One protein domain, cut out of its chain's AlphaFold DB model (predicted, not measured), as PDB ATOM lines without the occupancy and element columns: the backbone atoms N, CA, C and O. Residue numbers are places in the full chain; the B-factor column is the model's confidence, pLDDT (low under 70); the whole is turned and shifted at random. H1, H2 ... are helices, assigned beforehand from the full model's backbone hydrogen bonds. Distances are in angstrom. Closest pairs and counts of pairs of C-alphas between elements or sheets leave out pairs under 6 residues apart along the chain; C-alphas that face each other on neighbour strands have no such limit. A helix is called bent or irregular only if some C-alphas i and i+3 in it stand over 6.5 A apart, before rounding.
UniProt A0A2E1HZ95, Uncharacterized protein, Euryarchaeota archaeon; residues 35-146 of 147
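AT A GLANCE: This is residues 35 to 146 of the 147 residues of an uncharacterized protein of Euryarchaeota archaeon (UniProt A0A2E1HZ95). A long thin rod is built on one long, gently bent helix, H3, with H1 side by side with its first part and H4 packed on it near its last part. Between these two contacts, residues 101 to 106 of H3 stand bare, and beyond the paired ends of H1 and H3 a loose loop with the tiny H2 makes the far end of the rod. The printed part has 112 residues with four named helices in the order H1, H2, H3, H4 and no named strand, and its class is all helix. It is extended, with a radius of gyration of the C-alphas of 25.6 A and spans of 81 by 25 by 18 A.

IN THESE COORDINATES: Begin with the longest helix, H3, residues 80 to 117. By its hydrogen bonds it was assigned as one helix, but it is bent: the C-alphas of residues 88 and 91 are 6.6 A apart. Find C-alpha 80 at (124.117, 204.034, 210.402); from there arm H3a, residues 80 to 88, runs 12.3 A. Arm H3b, residues 91 to 117, then runs 38.9 A to C-alpha 117 at (159.608, 240.874, 187.841). H1, residues 36 to 57, begins at C-alpha 36, (146.773, 210.597, 201.310), and is 31.2 A long. H2 is residues 61 to 64. H4, residues 128 to 144, runs 25.0 A; it is irregular, but only just, with the C-alphas of residues 129 and 132 6.53 A apart.

HOW THE PARTS SIT: Look first at the bend, where H3a and H3b stand at a shallow tilt of 29 degrees. H3a touches H1, closest at the C-alphas of Leu 82 and Gly 48, 5.1 A apart. These two run opposite ways at a shallow tilt of 4 degrees. H3b touches H1 with residues 92 to 96 alone, closest at the C-alphas of Leu 92 and Pro 37, 5.1 A apart; they run opposite ways at a shallow tilt of 32 degrees, only just short of steep. Farther along, H3b touches H4 with residues 111 to 115 alone, closest at the C-alphas of Ala 115 and Ile 135, 6.2 A apart. They run the same way at a steep tilt of 45 degrees. H2 touches no helix, and H1 and H4 are apart. Each O i to N i+4 pair is within hydrogen-bond range in H1, H3a and H3b, against 11 of 13 in H4; H2 is too short for such a pair.

THE WHOLE: The C-alphas farthest apart are those of Ala 66 and Glu 146, 82.3 A. The printed part has no cut. The link from H2 to H3, residues 65 to 79, is long. Mean pLDDT of the printed part is 76.6; look for values under 70 at residues 57 to 78, 122 to 130 and 144 to 146.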
ATOM      1  N   GLN A  35     147.775 213.961 198.959       84.44
ATOM      2  CA  GLN A  35     146.528 213.303 198.549       84.44
ATOM      3  C   GLN A  35     146.139 212.130 199.458       84.44
ATOM      4  O   GLN A  35     145.015 211.648 199.372       84.44
ATOM      5  N   VAL A  36     147.030 211.688 200.352       87.50
ATOM      6  CA  VAL A  36     146.773 210.597 201.310       87.50
ATOM      7  C   VAL A  36     145.446 210.754 202.074       87.50
ATOM      8  O   VAL A  36     144.687 209.787 202.089       87.50
ATOM      9  N   PRO A  37     145.104 211.917 202.672       87.06
ATOM     10  CA  PRO A  37     143.821 212.078 203.364       87.06
ATOM     11  C   PRO A  37     142.607 211.893 202.444       87.06
ATOM     12  O   PRO A  37     141.658 211.213 202.821       87.06
ATOM     13  N   GLU A  38     142.635 212.436 201.227       88.44
ATOM     14  CA  GLU A  38     141.560 212.254 200.241       88.44
ATOM     15  C   GLU A  38     141.413 210.787 199.823       88.44
ATOM     16  O   GLU A  38     140.299 210.271 199.808       88.44
ATOM     17  N   VAL A  39     142.523 210.085 199.572       91.94
ATOM     18  CA  VAL A  39     142.508 208.644 199.263       91.94
ATOM     19  C   VAL A  39     141.943 207.837 200.431       91.94
ATOM     20  O   VAL A  39     141.096 206.971 200.225       91.94
ATOM     21  N   LEU A  40     142.347 208.144 201.665       91.75
ATOM     22  CA  LEU A  40     141.821 207.485 202.859       91.75
ATOM     23  C   LEU A  40     140.315 207.736 203.029       91.75
ATOM     24  O   LEU A  40     139.570 206.806 203.327       91.75
ATOM     25  N   GLY A  41     139.852 208.964 202.779       89.50
ATOM     26  CA  GLY A  41     138.430 209.307 202.783       89.50
ATOM     27  C   GLY A  41     137.631 208.509 201.750       89.50
ATOM     28  O   GLY A  41     136.559 207.995 202.071       89.50
ATOM     29  N   ILE A  42     138.176 208.335 200.540       92.06
ATOM     30  CA  ILE A  42     137.575 207.500 199.488       92.06
ATOM     31  C   ILE A  42     137.500 206.036 199.928       92.06
ATOM     32  O   ILE A  42     136.460 205.404 199.743       92.06
ATOM     33  N   ILE A  43     138.562 205.495 200.532       92.50
ATOM     34  CA  ILE A  43     138.588 204.110 201.027       92.50
ATOM     35  C   ILE A  43     137.517 203.903 202.105       92.50
ATOM     36  O   ILE A  43     136.756 202.942 202.022       92.50
ATOM     37  N   ILE A  44     137.407 204.821 203.073       91.19
ATOM     38  CA  ILE A  44     136.408 204.754 204.153       91.19
ATOM     39  C   ILE A  44     134.983 204.769 203.587       91.19
ATOM     40  O   ILE A  44     134.163 203.941 203.981       91.19
ATOM     41  N   LEU A  45     134.686 205.670 202.645       91.44
ATOM     42  CA  LEU A  45     133.373 205.729 201.994       91.44
ATOM     43  C   LEU A  45     133.068 204.469 201.186       91.44
ATOM     44  O   LEU A  45     131.967 203.936 201.277       91.44
ATOM     45  N   SER A  46     134.044 203.987 200.415       90.06
ATOM     46  CA  SER A  46     133.879 202.798 199.574       90.06
ATOM     47  C   SER A  46     133.618 201.557 200.423       90.06
ATOM     48  O   SER A  46     132.768 200.742 200.081       90.06
ATOM     49  N   PHE A  47     134.311 201.435 201.556       89.81
ATOM     50  CA  PHE A  47     134.107 200.346 202.503       89.81
ATOM     51  C   PHE A  47     132.721 200.407 203.156       89.81
ATOM     52  O   PHE A  47     132.029 199.393 203.199       89.81
ATOM     53  N   GLY A  48     132.285 201.594 203.594       86.06
ATOM     54  CA  GLY A  48     130.938 201.797 204.135       86.06
ATOM     55  C   GLY A  48     129.843 201.448 203.130       86.06
ATOM     56  O   GLY A  48     128.919 200.714 203.465       86.06
ATOM     57  N   LEU A  49     129.986 201.894 201.879       86.69
ATOM     58  CA  LEU A  49     129.045 201.590 200.799       86.69
ATOM     59  C   LEU A  49     128.988 200.089 200.486       86.69
ATOM     60  O   LEU A  49     127.912 199.543 200.257       86.69
ATOM     61  N   LEU A  50     130.140 199.417 200.476       86.94
ATOM     62  CA  LEU A  50     130.214 197.982 200.215       86.94
ATOM     63  C   LEU A  50     129.580 197.166 201.348       86.94
ATOM     64  O   LEU A  50     128.855 196.215 201.071       86.94
ATOM     65  N   LEU A  51     129.804 197.550 202.607       84.50
ATOM     66  CA  LEU A  51     129.139 196.929 203.755       84.50
ATOM     67  C   LEU A  51     127.624 197.135 203.720       84.50
ATOM     68  O   LEU A  51     126.883 196.175 203.902       84.50
ATOM     69  N   GLU A  52     127.174 198.355 203.436       80.50
ATOM     70  CA  GLU A  52     125.756 198.686 203.293       80.50
ATOM     71  C   GLU A  52     125.094 197.825 202.206       80.50
ATOM     72  O   GLU A  52     124.060 197.197 202.430       80.50
ATOM     73  N   ALA A  53     125.740 197.712 201.041       78.88
ATOM     74  CA  ALA A  53     125.269 196.863 199.956       78.88
ATOM     75  C   ALA A  53     125.204 195.386 200.380       78.88
ATOM     76  O   ALA A  53     124.208 194.718 200.114       78.88
ATOM     77  N   LEU A  54     126.225 194.870 201.073       80.44
ATOM     78  CA  LEU A  54     126.225 193.494 201.578       80.44
ATOM     79  C   LEU A  54     125.096 193.233 202.582       80.44
ATOM     80  O   LEU A  54     124.555 192.127 202.583       80.44
ATOM     81  N   LEU A  55     124.738 194.209 203.417       74.56
ATOM     82  CA  LEU A  55     123.621 194.083 204.357       74.56
ATOM     83  C   LEU A  55     122.284 193.981 203.619       74.56
ATOM     84  O   LEU A  55     121.503 193.076 203.907       74.56
ATOM     85  N   ILE A  56     122.070 194.827 202.610       70.94
ATOM     86  CA  ILE A  56     120.862 194.806 201.776       70.94
ATOM     87  C   ILE A  56     120.770 193.490 200.984       70.94
ATOM     88  O   ILE A  56     119.728 192.837 200.985       70.94
ATOM     89  N   PHE A  57     121.861 193.048 200.347       68.38
ATOM     90  CA  PHE A  57     121.867 191.831 199.520       68.38
ATOM     91  C   PHE A  57     121.759 190.526 200.323       68.38
ATOM     92  O   PHE A  57     121.254 189.537 199.794       68.38
ATOM     93  N   ASN A  58     122.215 190.497 201.580       65.31
ATOM     94  CA  ASN A  58     122.052 189.330 202.455       65.31
ATOM     95  C   ASN A  58     120.717 189.326 203.217       65.31
ATOM     96  O   ASN A  58     120.437 188.372 203.952       65.31
ATOM     97  N   HIS A  59     119.879 190.357 203.064       62.84
ATOM     98  CA  HIS A  59     118.582 190.391 203.720       62.84
ATOM     99  C   HIS A  59     117.554 189.517 202.984       62.84
ATOM    100  O   HIS A  59     117.531 189.432 201.756       62.84
ATOM    101  N   LYS A  60     116.698 188.808 203.736       56.75
ATOM    102  CA  LYS A  60     115.727 187.873 203.151       56.75
ATOM    103  C   LYS A  60     114.705 188.640 202.294       56.75
ATOM    104  O   LYS A  60     113.997 189.491 202.833       56.75
ATOM    105  N   PRO A  61     114.513 188.271 201.013       55.38
ATOM    106  CA  PRO A  61     113.594 188.973 200.111       55.38
ATOM    107  C   PRO A  61     112.127 188.915 200.570       55.38
ATOM    108  O   PRO A  61     111.335 189.784 200.217       55.38
ATOM    109  N   SER A  62     111.763 187.937 201.410       51.56
ATOM    110  CA  SER A  62     110.409 187.786 201.960       51.56
ATOM    111  C   SER A  62     109.968 188.923 202.889       51.56
ATOM    112  O   SER A  62     108.773 189.053 203.126       51.56
ATOM    113  N   SER A  63     110.896 189.726 203.422       51.97
ATOM    114  CA  SER A  63     110.581 190.874 204.290       51.97
ATOM    115  C   SER A  63     110.528 192.210 203.541       51.97
ATOM    116  O   SER A  63     109.921 193.144 204.049       51.97
ATOM    117  N   CYS A  64     111.092 192.298 202.330       54.12
ATOM    118  CA  CYS A  64     111.127 193.543 201.545       54.12
ATOM    119  C   CYS A  64     110.056 193.629 200.452       54.12
ATOM    120  O   CYS A  64     109.863 194.683 199.861       54.12
ATOM    121  N   ALA A  65     109.331 192.538 200.190       51.34
ATOM    122  CA  ALA A  65     108.226 192.512 199.230       51.34
ATOM    123  C   ALA A  65     106.902 193.085 199.783       51.34
ATOM    124  O   ALA A  65     105.920 193.152 199.051       51.34
ATOM    125  N   ALA A  66     106.853 193.463 201.066       46.28
ATOM    126  CA  ALA A  66     105.625 193.880 201.744       46.28
ATOM    127  C   ALA A  66     105.394 195.403 201.775       46.28
ATOM    128  O   ALA A  66     104.379 195.841 202.312       46.28
ATOM    129  N   VAL A  67     106.300 196.211 201.217       48.97
ATOM    130  CA  VAL A  67     106.178 197.673 201.241       48.97
ATOM    131  C   VAL A  67     106.181 198.201 199.807       48.97
ATOM    132  O   VAL A  67     107.179 198.115 199.101       48.97
ATOM    133  N   GLU A  68     105.043 198.736 199.359       48.47
ATOM    134  CA  GLU A  68     104.811 199.290 198.010       48.47
ATOM    135  C   GLU A  68     105.561 200.616 197.738       48.47
ATOM    136  O   GLU A  68     105.192 201.384 196.849       48.47
ATOM    137  N   VAL A  69     106.642 200.901 198.467       47.78
ATOM    138  CA  VAL A  69     107.531 202.043 198.220       47.78
ATOM    139  C   VAL A  69     108.983 201.570 198.169       47.78
ATOM    140  O   VAL A  69     109.415 200.827 199.046       47.78
ATOM    141  N   PRO A  70     109.774 201.994 197.163       46.19
ATOM    142  CA  PRO A  70     111.174 201.616 197.036       46.19
ATOM    143  C   PRO A  70     112.024 202.495 197.963       46.19
ATOM    144  O   PRO A  70     112.812 203.335 197.528       46.19
ATOM    145  N   SER A  71     111.837 202.346 199.265       49.66
ATOM    146  CA  SER A  71     112.702 202.903 200.297       49.66
ATOM    147  C   SER A  71     113.856 201.921 200.510       49.66
ATOM    148  O   SER A  71     113.754 200.944 201.245       49.66
ATOM    149  N   PHE A  72     115.004 202.195 199.880       50.22
ATOM    150  CA  PHE A  72     116.261 201.459 200.114       50.22
ATOM    151  C   PHE A  72     116.640 201.348 201.610       50.22
ATOM    152  O   PHE A  72     117.404 200.462 201.972       50.22
ATOM    153  N   PHE A  73     116.082 202.214 202.466       49.47
ATOM    154  CA  PHE A  73     116.281 202.237 203.918       49.47
ATOM    155  C   PHE A  73     115.364 201.294 204.719       49.47
ATOM    156  O   PHE A  73     115.687 200.978 205.855       49.47
ATOM    157  N   GLU A  74     114.235 200.819 204.177       48.03
ATOM    158  CA  GLU A  74     113.332 199.913 204.923       48.03
ATOM    159  C   GLU A  74     113.677 198.429 204.708       48.03
ATOM    160  O   GLU A  74     113.220 197.559 205.448       48.03
ATOM    161  N   CYS A  75     114.548 198.130 203.741       51.16
ATOM    162  CA  CYS A  75     115.018 196.781 203.442       51.16
ATOM    163  C   CYS A  75     116.373 196.493 204.119       51.16
ATOM    164  O   CYS A  75     117.404 196.362 203.463       51.16
ATOM    165  N   GLY A  76     116.377 196.375 205.453       52.59
ATOM    166  CA  GLY A  76     117.456 195.703 206.196       52.59
ATOM    167  C   GLY A  76     118.698 196.507 206.562       52.59
ATOM    168  O   GLY A  76     119.641 195.909 207.081       52.59
ATOM    169  N   SER A  77     118.722 197.820 206.328       62.47
ATOM    170  CA  SER A  77     119.820 198.662 206.797       62.47
ATOM    171  C   SER A  77     119.351 200.031 207.281       62.47
ATOM    172  O   SER A  77     118.790 200.814 206.518       62.47
ATOM    173  N   ASP A  78     119.667 200.353 208.537       68.62
ATOM    174  CA  ASP A  78     119.359 201.647 209.163       68.62
ATOM    175  C   ASP A  78     120.283 202.786 208.670       68.62
ATOM    176  O   ASP A  78     120.241 203.903 209.187       68.62
ATOM    177  N   GLY A  79     121.187 202.524 207.713       72.19
ATOM    178  CA  GLY A  79     122.105 203.518 207.140       72.19
ATOM    179  C   GLY A  79     123.185 204.037 208.095       72.19
ATOM    180  O   GLY A  79     124.000 204.880 207.715       72.19
ATOM    181  N   ILE A  80     123.224 203.549 209.339       82.06
ATOM    182  CA  ILE A  80     124.117 204.034 210.402       82.06
ATOM    183  C   ILE A  80     125.592 203.867 210.012       82.06
ATOM    184  O   ILE A  80     126.405 204.755 210.278       82.06
ATOM    185  N   ILE A  81     125.941 202.760 209.347       81.56
ATOM    186  CA  ILE A  81     127.313 202.480 208.895       81.56
ATOM    187  C   ILE A  81     127.731 203.499 207.833       81.56
ATOM    188  O   ILE A  81     128.791 204.117 207.950       81.56
ATOM    189  N   LEU A  82     126.875 203.734 206.835       83.81
ATOM    190  CA  LEU A  82     127.117 204.734 205.800       83.81
ATOM    191  C   LEU A  82     127.262 206.142 206.401       83.81
ATOM    192  O   LEU A  82     128.206 206.860 206.063       83.81
ATOM    193  N   ILE A  83     126.380 206.524 207.330       86.38
ATOM    194  CA  ILE A  83     126.425 207.822 208.021       86.38
ATOM    195  C   ILE A  83     127.741 207.981 208.796       86.38
ATOM    196  O   ILE A  83     128.396 209.019 208.683       86.38
ATOM    197  N   ALA A  84     128.179 206.954 209.529       87.50
ATOM    198  CA  ALA A  84     129.453 206.978 210.244       87.50
ATOM    199  C   ALA A  84     130.644 207.157 209.285       87.50
ATOM    200  O   ALA A  84     131.518 207.990 209.527       87.50
ATOM    201  N   CYS A  85     130.659 206.447 208.153       90.12
ATOM    202  CA  CYS A  85     131.689 206.594 207.123       90.12
ATOM    203  C   CYS A  85     131.697 207.993 206.484       90.12
ATOM    204  O   CYS A  85     132.770 208.543 206.219       90.12
ATOM    205  N   ILE A  86     130.529 208.608 206.269       90.25
ATOM    206  CA  ILE A  86     130.417 209.990 205.783       90.25
ATOM    207  C   ILE A  86     131.011 210.965 206.803       90.25
ATOM    208  O   ILE A  86     131.841 211.802 206.440       90.25
ATOM    209  N   ILE A  87     130.651 210.839 208.082       92.75
ATOM    210  CA  ILE A  87     131.159 211.714 209.149       92.75
ATOM    211  C   ILE A  87     132.684 211.592 209.280       92.75
ATOM    212  O   ILE A  87     133.363 212.606 209.424       92.75
ATOM    213  N   LEU A  88     133.236 210.380 209.175       90.56
ATOM    214  CA  LEU A  88     134.680 210.140 209.274       90.56
ATOM    215  C   LEU A  88     135.462 210.616 208.040       90.56
ATOM    216  O   LEU A  88     136.594 211.080 208.165       90.56
ATOM    217  N   SER A  89     134.875 210.527 206.846       90.44
ATOM    218  CA  SER A  89     135.546 210.907 205.595       90.44
ATOM    219  C   SER A  89     135.462 212.405 205.280       90.44
ATOM    220  O   SER A  89     136.411 212.974 204.738       90.44
ATOM    221  N   THR A  90     134.379 213.081 205.674       90.38
ATOM    222  CA  THR A  90     134.173 214.527 205.471       90.38
ATOM    223  C   THR A  90     135.354 215.402 205.929       90.38
ATOM    224  O   THR A  90     135.815 216.220 205.127       90.38
ATOM    225  N   PRO A  91     135.909 215.261 207.152       92.44
ATOM    226  CA  PRO A  91     137.052 216.070 207.574       92.44
ATOM    227  C   PRO A  91     138.302 215.810 206.721       92.44
ATOM    228  O   PRO A  91     139.054 216.744 206.447       92.44
ATOM    229  N   LEU A  92     138.506 214.581 206.232       90.62
ATOM    230  CA  LEU A  92     139.636 214.238 205.363       90.62
ATOM    231  C   LEU A  92     139.539 214.938 203.999       90.62
ATOM    232  O   LEU A  92     140.523 215.502 203.503       90.62
ATOM    233  N   PHE A  93     138.337 214.973 203.417       89.62
ATOM    234  CA  PHE A  93     138.078 215.734 202.196       89.62
ATOM    235  C   PHE A  93     138.234 217.236 202.421       89.62
ATOM    236  O   PHE A  93     138.851 217.914 201.598       89.62
ATOM    237  N   LEU A  94     137.737 217.753 203.548       92.00
ATOM    238  CA  LEU A  94     137.814 219.174 203.875       92.00
ATOM    239  C   LEU A  94     139.267 219.650 204.003       92.00
ATOM    240  O   LEU A  94     139.642 220.646 203.382       92.00
ATOM    241  N   ILE A  95     140.105 218.914 204.741       89.25
ATOM    242  CA  ILE A  95     141.536 219.221 204.896       89.25
ATOM    243  C   ILE A  95     142.221 219.256 203.527       89.25
ATOM    244  O   ILE A  95     142.951 220.201 203.212       89.25
ATOM    245  N   THR A  96     141.937 218.268 202.675       88.62
ATOM    246  CA  THR A  96     142.529 218.197 201.335       88.62
ATOM    247  C   THR A  96     142.063 219.349 200.443       88.62
ATOM    248  O   THR A  96     142.869 219.949 199.727       88.62
ATOM    249  N   ALA A  97     140.780 219.706 200.497       88.75
ATOM    250  CA  ALA A  97     140.214 220.812 199.732       88.75
ATOM    251  C   ALA A  97     140.820 222.162 200.148       88.75
ATOM    252  O   ALA A  97     141.191 222.964 199.284       88.75
ATOM    253  N   ILE A  98     140.987 222.394 201.453       90.31
ATOM    254  CA  ILE A  98     141.644 223.594 201.987       90.31
ATOM    255  C   ILE A  98     143.100 223.653 201.513       90.31
ATOM    256  O   ILE A  98     143.525 224.681 200.981       90.31
ATOM    257  N   ALA A  99     143.847 222.551 201.620       88.00
ATOM    258  CA  ALA A  99     145.235 222.480 201.168       88.00
ATOM    259  C   ALA A  99     145.370 222.759 199.659       88.00
ATOM    260  O   ALA A  99     146.174 223.599 199.252       88.00
ATOM    261  N   LYS A 100     144.532 222.131 198.819       88.94
ATOM    262  CA  LYS A 100     144.486 222.379 197.366       88.94
ATOM    263  C   LYS A 100     144.133 223.836 197.043       88.94
ATOM    264  O   LYS A 100     144.729 224.428 196.142       88.94
ATOM    265  N   SER A 101     143.186 224.427 197.771       89.19
ATOM    266  CA  SER A 101     142.770 225.824 197.596       89.19
ATOM    267  C   SER A 101     143.897 226.799 197.941       89.19
ATOM    268  O   SER A 101     144.215 227.683 197.141       89.19
ATOM    269  N   ASN A 102     144.559 226.599 199.082       89.50
ATOM    270  CA  ASN A 102     145.697 227.412 199.507       89.50
ATOM    271  C   ASN A 102     146.867 227.293 198.528       89.50
ATOM    272  O   ASN A 102     147.408 228.314 198.109       89.50
ATOM    273  N   TYR A 103     147.183 226.075 198.077       87.31
ATOM    274  CA  TYR A 103     148.199 225.845 197.052       87.31
ATOM    275  C   TYR A 103     147.883 226.592 195.752       87.31
ATOM    276  O   TYR A 103     148.742 227.268 195.192       87.31
ATOM    277  N   LYS A 104     146.630 226.535 195.284       87.00
ATOM    278  CA  LYS A 104     146.197 227.238 194.069       87.00
ATOM    279  C   LYS A 104     146.316 228.756 194.207       87.00
ATOM    280  O   LYS A 104     146.755 229.410 193.262       87.00
ATOM    281  N   LYS A 105     145.934 229.317 195.361       87.81
ATOM    282  CA  LYS A 105     146.063 230.755 195.652       87.81
ATOM    283  C   LYS A 105     147.527 231.187 195.681       87.81
ATOM    284  O   LYS A 105     147.871 232.151 195.003       87.81
ATOM    285  N   TRP A 106     148.366 230.456 196.414       88.94
ATOM    286  CA  TRP A 106     149.809 230.688 196.473       88.94
ATOM    287  C   TRP A 106     150.418 230.653 195.069       88.94
ATOM    288  O   TRP A 106     150.968 231.650 194.621       88.94
ATOM    289  N   LYS A 107     150.195 229.566 194.322       87.44
ATOM    290  CA  LYS A 107     150.727 229.377 192.967       87.44
ATOM    291  C   LYS A 107     150.354 230.524 192.032       87.44
ATOM    292  O   LYS A 107     151.195 231.001 191.282       87.44
ATOM    293  N   MET A 108     149.094 230.962 192.068       85.75
ATOM    294  CA  MET A 108     148.619 232.071 191.240       85.75
ATOM    295  C   MET A 108     149.324 233.383 191.596       85.75
ATOM    296  O   MET A 108     149.749 234.096 190.693       85.75
ATOM    297  N   LYS A 109     149.454 233.683 192.893       86.56
ATOM    298  CA  LYS A 109     150.128 234.892 193.374       86.56
ATOM    299  C   LYS A 109     151.605 234.883 192.984       86.56
ATOM    300  O   LYS A 109     152.064 235.824 192.353       86.56
ATOM    301  N   THR A 110     152.315 233.793 193.264       86.12
ATOM    302  CA  THR A 110     153.748 233.694 192.970       86.12
ATOM    303  C   THR A 110     154.036 233.752 191.473       86.12
ATOM    304  O   THR A 110     154.978 234.418 191.069       86.12
ATOM    305  N   LEU A 111     153.202 233.136 190.627       85.38
ATOM    306  CA  LEU A 111     153.346 233.262 189.171       85.38
ATOM    307  C   LEU A 111     153.066 234.683 188.669       85.38
ATOM    308  O   LEU A 111     153.707 235.125 187.723       85.38
ATOM    309  N   GLN A 112     152.116 235.400 189.276       84.75
ATOM    310  CA  GLN A 112     151.875 236.806 188.943       84.75
ATOM    311  C   GLN A 112     153.049 237.696 189.342       84.75
ATOM    312  O   GLN A 112     153.401 238.591 188.581       84.75
ATOM    313  N   ASP A 113     153.637 237.458 190.511       84.69
ATOM    314  CA  ASP A 113     154.799 238.210 190.972       84.69
ATOM    315  C   ASP A 113     156.016 237.908 190.083       84.69
ATOM    316  O   ASP A 113     156.651 238.838 189.596       84.69
ATOM    317  N   LEU A 114     156.255 236.636 189.741       84.75
ATOM    318  CA  LEU A 114     157.319 236.233 188.815       84.75
ATOM    319  C   LEU A 114     157.152 236.883 187.432       84.75
ATOM    320  O   LEU A 114     158.103 237.442 186.903       84.75
ATOM    321  N   ALA A 115     155.930 236.892 186.887       84.44
ATOM    322  CA  ALA A 115     155.634 237.533 185.606       84.44
ATOM    323  C   ALA A 115     155.865 239.054 185.617       84.44
ATOM    324  O   ALA A 115     156.236 239.621 184.592       84.44
ATOM    325  N   LYS A 116     155.631 239.728 186.752       83.69
ATOM    326  CA  LYS A 116     155.906 241.167 186.889       83.69
ATOM    327  C   LYS A 116     157.402 241.445 186.909       83.69
ATOM    328  O   LYS A 116     157.840 242.342 186.201       83.69
ATOM    329  N   ILE A 117     158.158 240.684 187.700       83.62
ATOM    330  CA  ILE A 117     159.608 240.874 187.841       83.62
ATOM    331  C   ILE A 117     160.307 240.545 186.512       83.62
ATOM    332  O   ILE A 117     161.195 241.270 186.089       83.62
ATOM    333  N   SER A 118     159.842 239.527 185.783       79.56
ATOM    334  CA  SER A 118     160.399 239.147 184.478       79.56
ATOM    335  C   SER A 118     159.864 239.958 183.286       79.56
ATOM    336  O   SER A 118     160.086 239.560 182.141       79.56
ATOM    337  N   ASN A 119     159.084 241.025 183.521       82.00
ATOM    338  CA  ASN A 119     158.411 241.832 182.490       82.00
ATOM    339  C   ASN A 119     157.634 241.005 181.437       82.00
ATOM    340  O   ASN A 119     157.577 241.348 180.255       82.00
ATOM    341  N   PHE A 120     157.010 239.902 181.855       79.06
ATOM    342  CA  PHE A 120     156.298 238.997 180.958       79.06
ATOM    343  C   PHE A 120     155.001 239.637 180.438       79.06
ATOM    344  O   PHE A 120     154.082 239.946 181.204       79.06
ATOM    345  N   HIS A 121     154.890 239.816 179.118       71.00
ATOM    346  CA  HIS A 121     153.722 240.464 178.528       71.00
ATOM    347  C   HIS A 121     152.498 239.533 178.544       71.00
ATOM    348  O   HIS A 121     152.495 238.444 177.972       71.00
ATOM    349  N   ASN A 122     151.420 239.981 179.194       61.19
ATOM    350  CA  ASN A 122     150.215 239.182 179.452       61.19
ATOM    351  C   ASN A 122     149.406 238.809 178.190       61.19
ATOM    352  O   ASN A 122     148.484 237.999 178.290       61.19
ATOM    353  N   SER A 123     149.715 239.402 177.031       58.22
ATOM    354  CA  SER A 123     149.028 239.151 175.754       58.22
ATOM    355  C   SER A 123     149.368 237.796 175.122       58.22
ATOM    356  O   SER A 123     148.681 237.367 174.202       58.22
ATOM    357  N   SER A 124     150.400 237.106 175.615       53.59
ATOM    358  CA  SER A 124     150.920 235.853 175.051       53.59
ATOM    359  C   SER A 124     150.137 234.593 175.451       53.59
ATOM    360  O   SER A 124     150.490 233.492 175.033       53.59
ATOM    361  N   ILE A 125     149.076 234.707 176.262       53.50
ATOM    362  CA  ILE A 125     148.446 233.546 176.910       53.50
ATOM    363  C   ILE A 125     146.980 233.386 176.507       53.50
ATOM    364  O   ILE A 125     146.117 234.168 176.900       53.50
ATOM    365  N   THR A 126     146.679 232.267 175.847       55.22
ATOM    366  CA  THR A 126     145.316 231.822 175.515       55.22
ATOM    367  C   THR A 126     144.735 230.789 176.498       55.22
ATOM    368  O   THR A 126     143.542 230.501 176.426       55.22
ATOM    369  N   SER A 127     145.497 230.251 177.473       57.12
ATOM    370  CA  SER A 127     144.952 229.292 178.462       57.12
ATOM    371  C   SER A 127     145.614 229.295 179.858       57.12
ATOM    372  O   SER A 127     146.810 229.541 180.017       57.12
ATOM    373  N   LYS A 128     144.834 228.957 180.905       60.69
ATOM    374  CA  LYS A 128     145.299 228.853 182.312       60.69
ATOM    375  C   LYS A 128     146.389 227.795 182.536       60.69
ATOM    376  O   LYS A 128     147.169 227.958 183.468       60.69
ATOM    377  N   HIS A 129     146.412 226.721 181.742       60.50
ATOM    378  CA  HIS A 129     147.429 225.665 181.841       60.50
ATOM    379  C   HIS A 129     148.730 226.051 181.123       60.50
ATOM    380  O   HIS A 129     149.802 225.709 181.606       60.50
ATOM    381  N   GLY A 130     148.647 226.827 180.036       69.81
ATOM    382  CA  GLY A 130     149.829 227.341 179.339       69.81
ATOM    383  C   GLY A 130     150.555 228.450 180.103       69.81
ATOM    384  O   GLY A 130     151.771 228.534 180.028       69.81
ATOM    385  N   ARG A 131     149.837 229.255 180.905       77.25
ATOM    386  CA  ARG A 131     150.397 230.425 181.613       77.25
ATOM    387  C   ARG A 131     151.631 230.116 182.463       77.25
ATOM    388  O   ARG A 131     152.598 230.858 182.395       77.25
ATOM    389  N   GLU A 132     151.583 229.074 183.289       83.38
ATOM    390  CA  GLU A 132     152.725 228.710 184.139       83.38
ATOM    391  C   GLU A 132     153.936 228.330 183.291       83.38
ATOM    392  O   GLU A 132     155.025 228.834 183.530       83.38
ATOM    393  N   MET A 133     153.729 227.480 182.285       82.44
ATOM    394  CA  MET A 133     154.805 226.997 181.430       82.44
ATOM    395  C   MET A 133     155.422 228.133 180.612       82.44
ATOM    396  O   MET A 133     156.638 228.216 180.547       82.44
ATOM    397  N   SER A 134     154.604 229.047 180.080       81.38
ATOM    398  CA  SER A 134     155.078 230.218 179.336       81.38
ATOM    399  C   SER A 134     155.886 231.190 180.198       81.38
ATOM    400  O   SER A 134     156.907 231.696 179.742       81.38
ATOM    401  N   ILE A 135     155.452 231.448 181.440       83.62
ATOM    402  CA  ILE A 135     156.202 232.313 182.365       83.62
ATOM    403  C   ILE A 135     157.540 231.660 182.717       83.62
ATOM    404  O   ILE A 135     158.568 232.323 182.651       83.62
ATOM    405  N   LEU A 136     157.541 230.367 183.060       85.62
ATOM    406  CA  LEU A 136     158.771 229.654 183.407       85.62
ATOM    407  C   LEU A 136     159.734 229.582 182.221       85.62
ATOM    408  O   LEU A 136     160.899 229.905 182.396       85.62
ATOM    409  N   SER A 137     159.251 229.278 181.013       83.50
ATOM    410  CA  SER A 137     160.102 229.246 179.816       83.50
ATOM    411  C   SER A 137     160.702 230.609 179.476       83.50
ATOM    412  O   SER A 137     161.832 230.678 179.017       83.50
ATOM    413  N   HIS A 138     159.956 231.696 179.704       84.50
ATOM    414  CA  HIS A 138     160.452 233.060 179.492       84.50
ATOM    415  C   HIS A 138     161.504 233.450 180.531       84.50
ATOM    416  O   HIS A 138     162.496 234.096 180.223       84.50
ATOM    417  N   VAL A 139     161.299 233.048 181.783       84.81
ATOM    418  CA  VAL A 139     162.290 233.259 182.842       84.81
ATOM    419  C   VAL A 139     163.551 232.434 182.581       84.81
ATOM    420  O   VAL A 139     164.651 232.949 182.731       84.81
ATOM    421  N   GLU A 140     163.408 231.182 182.149       84.81
ATOM    422  CA  GLU A 140     164.533 230.327 181.763       84.81
ATOM    423  C   GLU A 140     165.289 230.881 180.548       84.81
ATOM    424  O   GLU A 140     166.514 230.838 180.556       84.81
ATOM    425  N   SER A 141     164.605 231.456 179.547       82.50
ATOM    426  CA  SER A 141     165.291 232.094 178.415       82.50
ATOM    427  C   SER A 141     166.080 233.328 178.841       82.50
ATOM    428  O   SER A 141     167.217 233.477 178.419       82.50
ATOM    429  N   LEU A 142     165.520 234.171 179.718       81.75
ATOM    430  CA  LEU A 142     166.242 235.325 180.262       81.75
ATOM    431  C   LEU A 142     167.499 234.889 181.024       81.75
ATOM    432  O   LEU A 142     168.559 235.469 180.840       81.75
ATOM    433  N   LEU A 143     167.391 233.849 181.855       79.81
ATOM    434  CA  LEU A 143     168.511 233.338 182.650       79.81
ATOM    435  C   LEU A 143     169.555 232.577 181.817       79.81
ATOM    436  O   LEU A 143     170.702 232.485 182.243       79.81
ATOM    437  N   GLY A 144     169.166 232.006 180.675       69.12
ATOM    438  CA  GLY A 144     170.059 231.285 179.763       69.12
ATOM    439  C   GLY A 144     170.834 232.187 178.798       69.12
ATOM    440  O   GLY A 144     171.789 231.724 178.193       69.12
ATOM    441  N   GLU A 145     170.448 233.457 178.656       57.62
ATOM    442  CA  GLU A 145     171.197 234.459 177.880       57.62
ATOM    443  C   GLU A 145     172.416 235.029 178.648       57.62
ATOM    444  O   GLU A 145     173.206 235.767 178.065       57.62
ATOM    445  N   GLU A 146     172.592 234.677 179.933       48.81
ATOM    446  CA  GLU A 146     173.718 235.093 180.796       48.81
ATOM    447  C   GLU A 146     174.858 234.049 180.932       48.81
ATOM    448  O   GLU A 146     175.869 234.354 181.569       48.81
TER     449      GLU A 146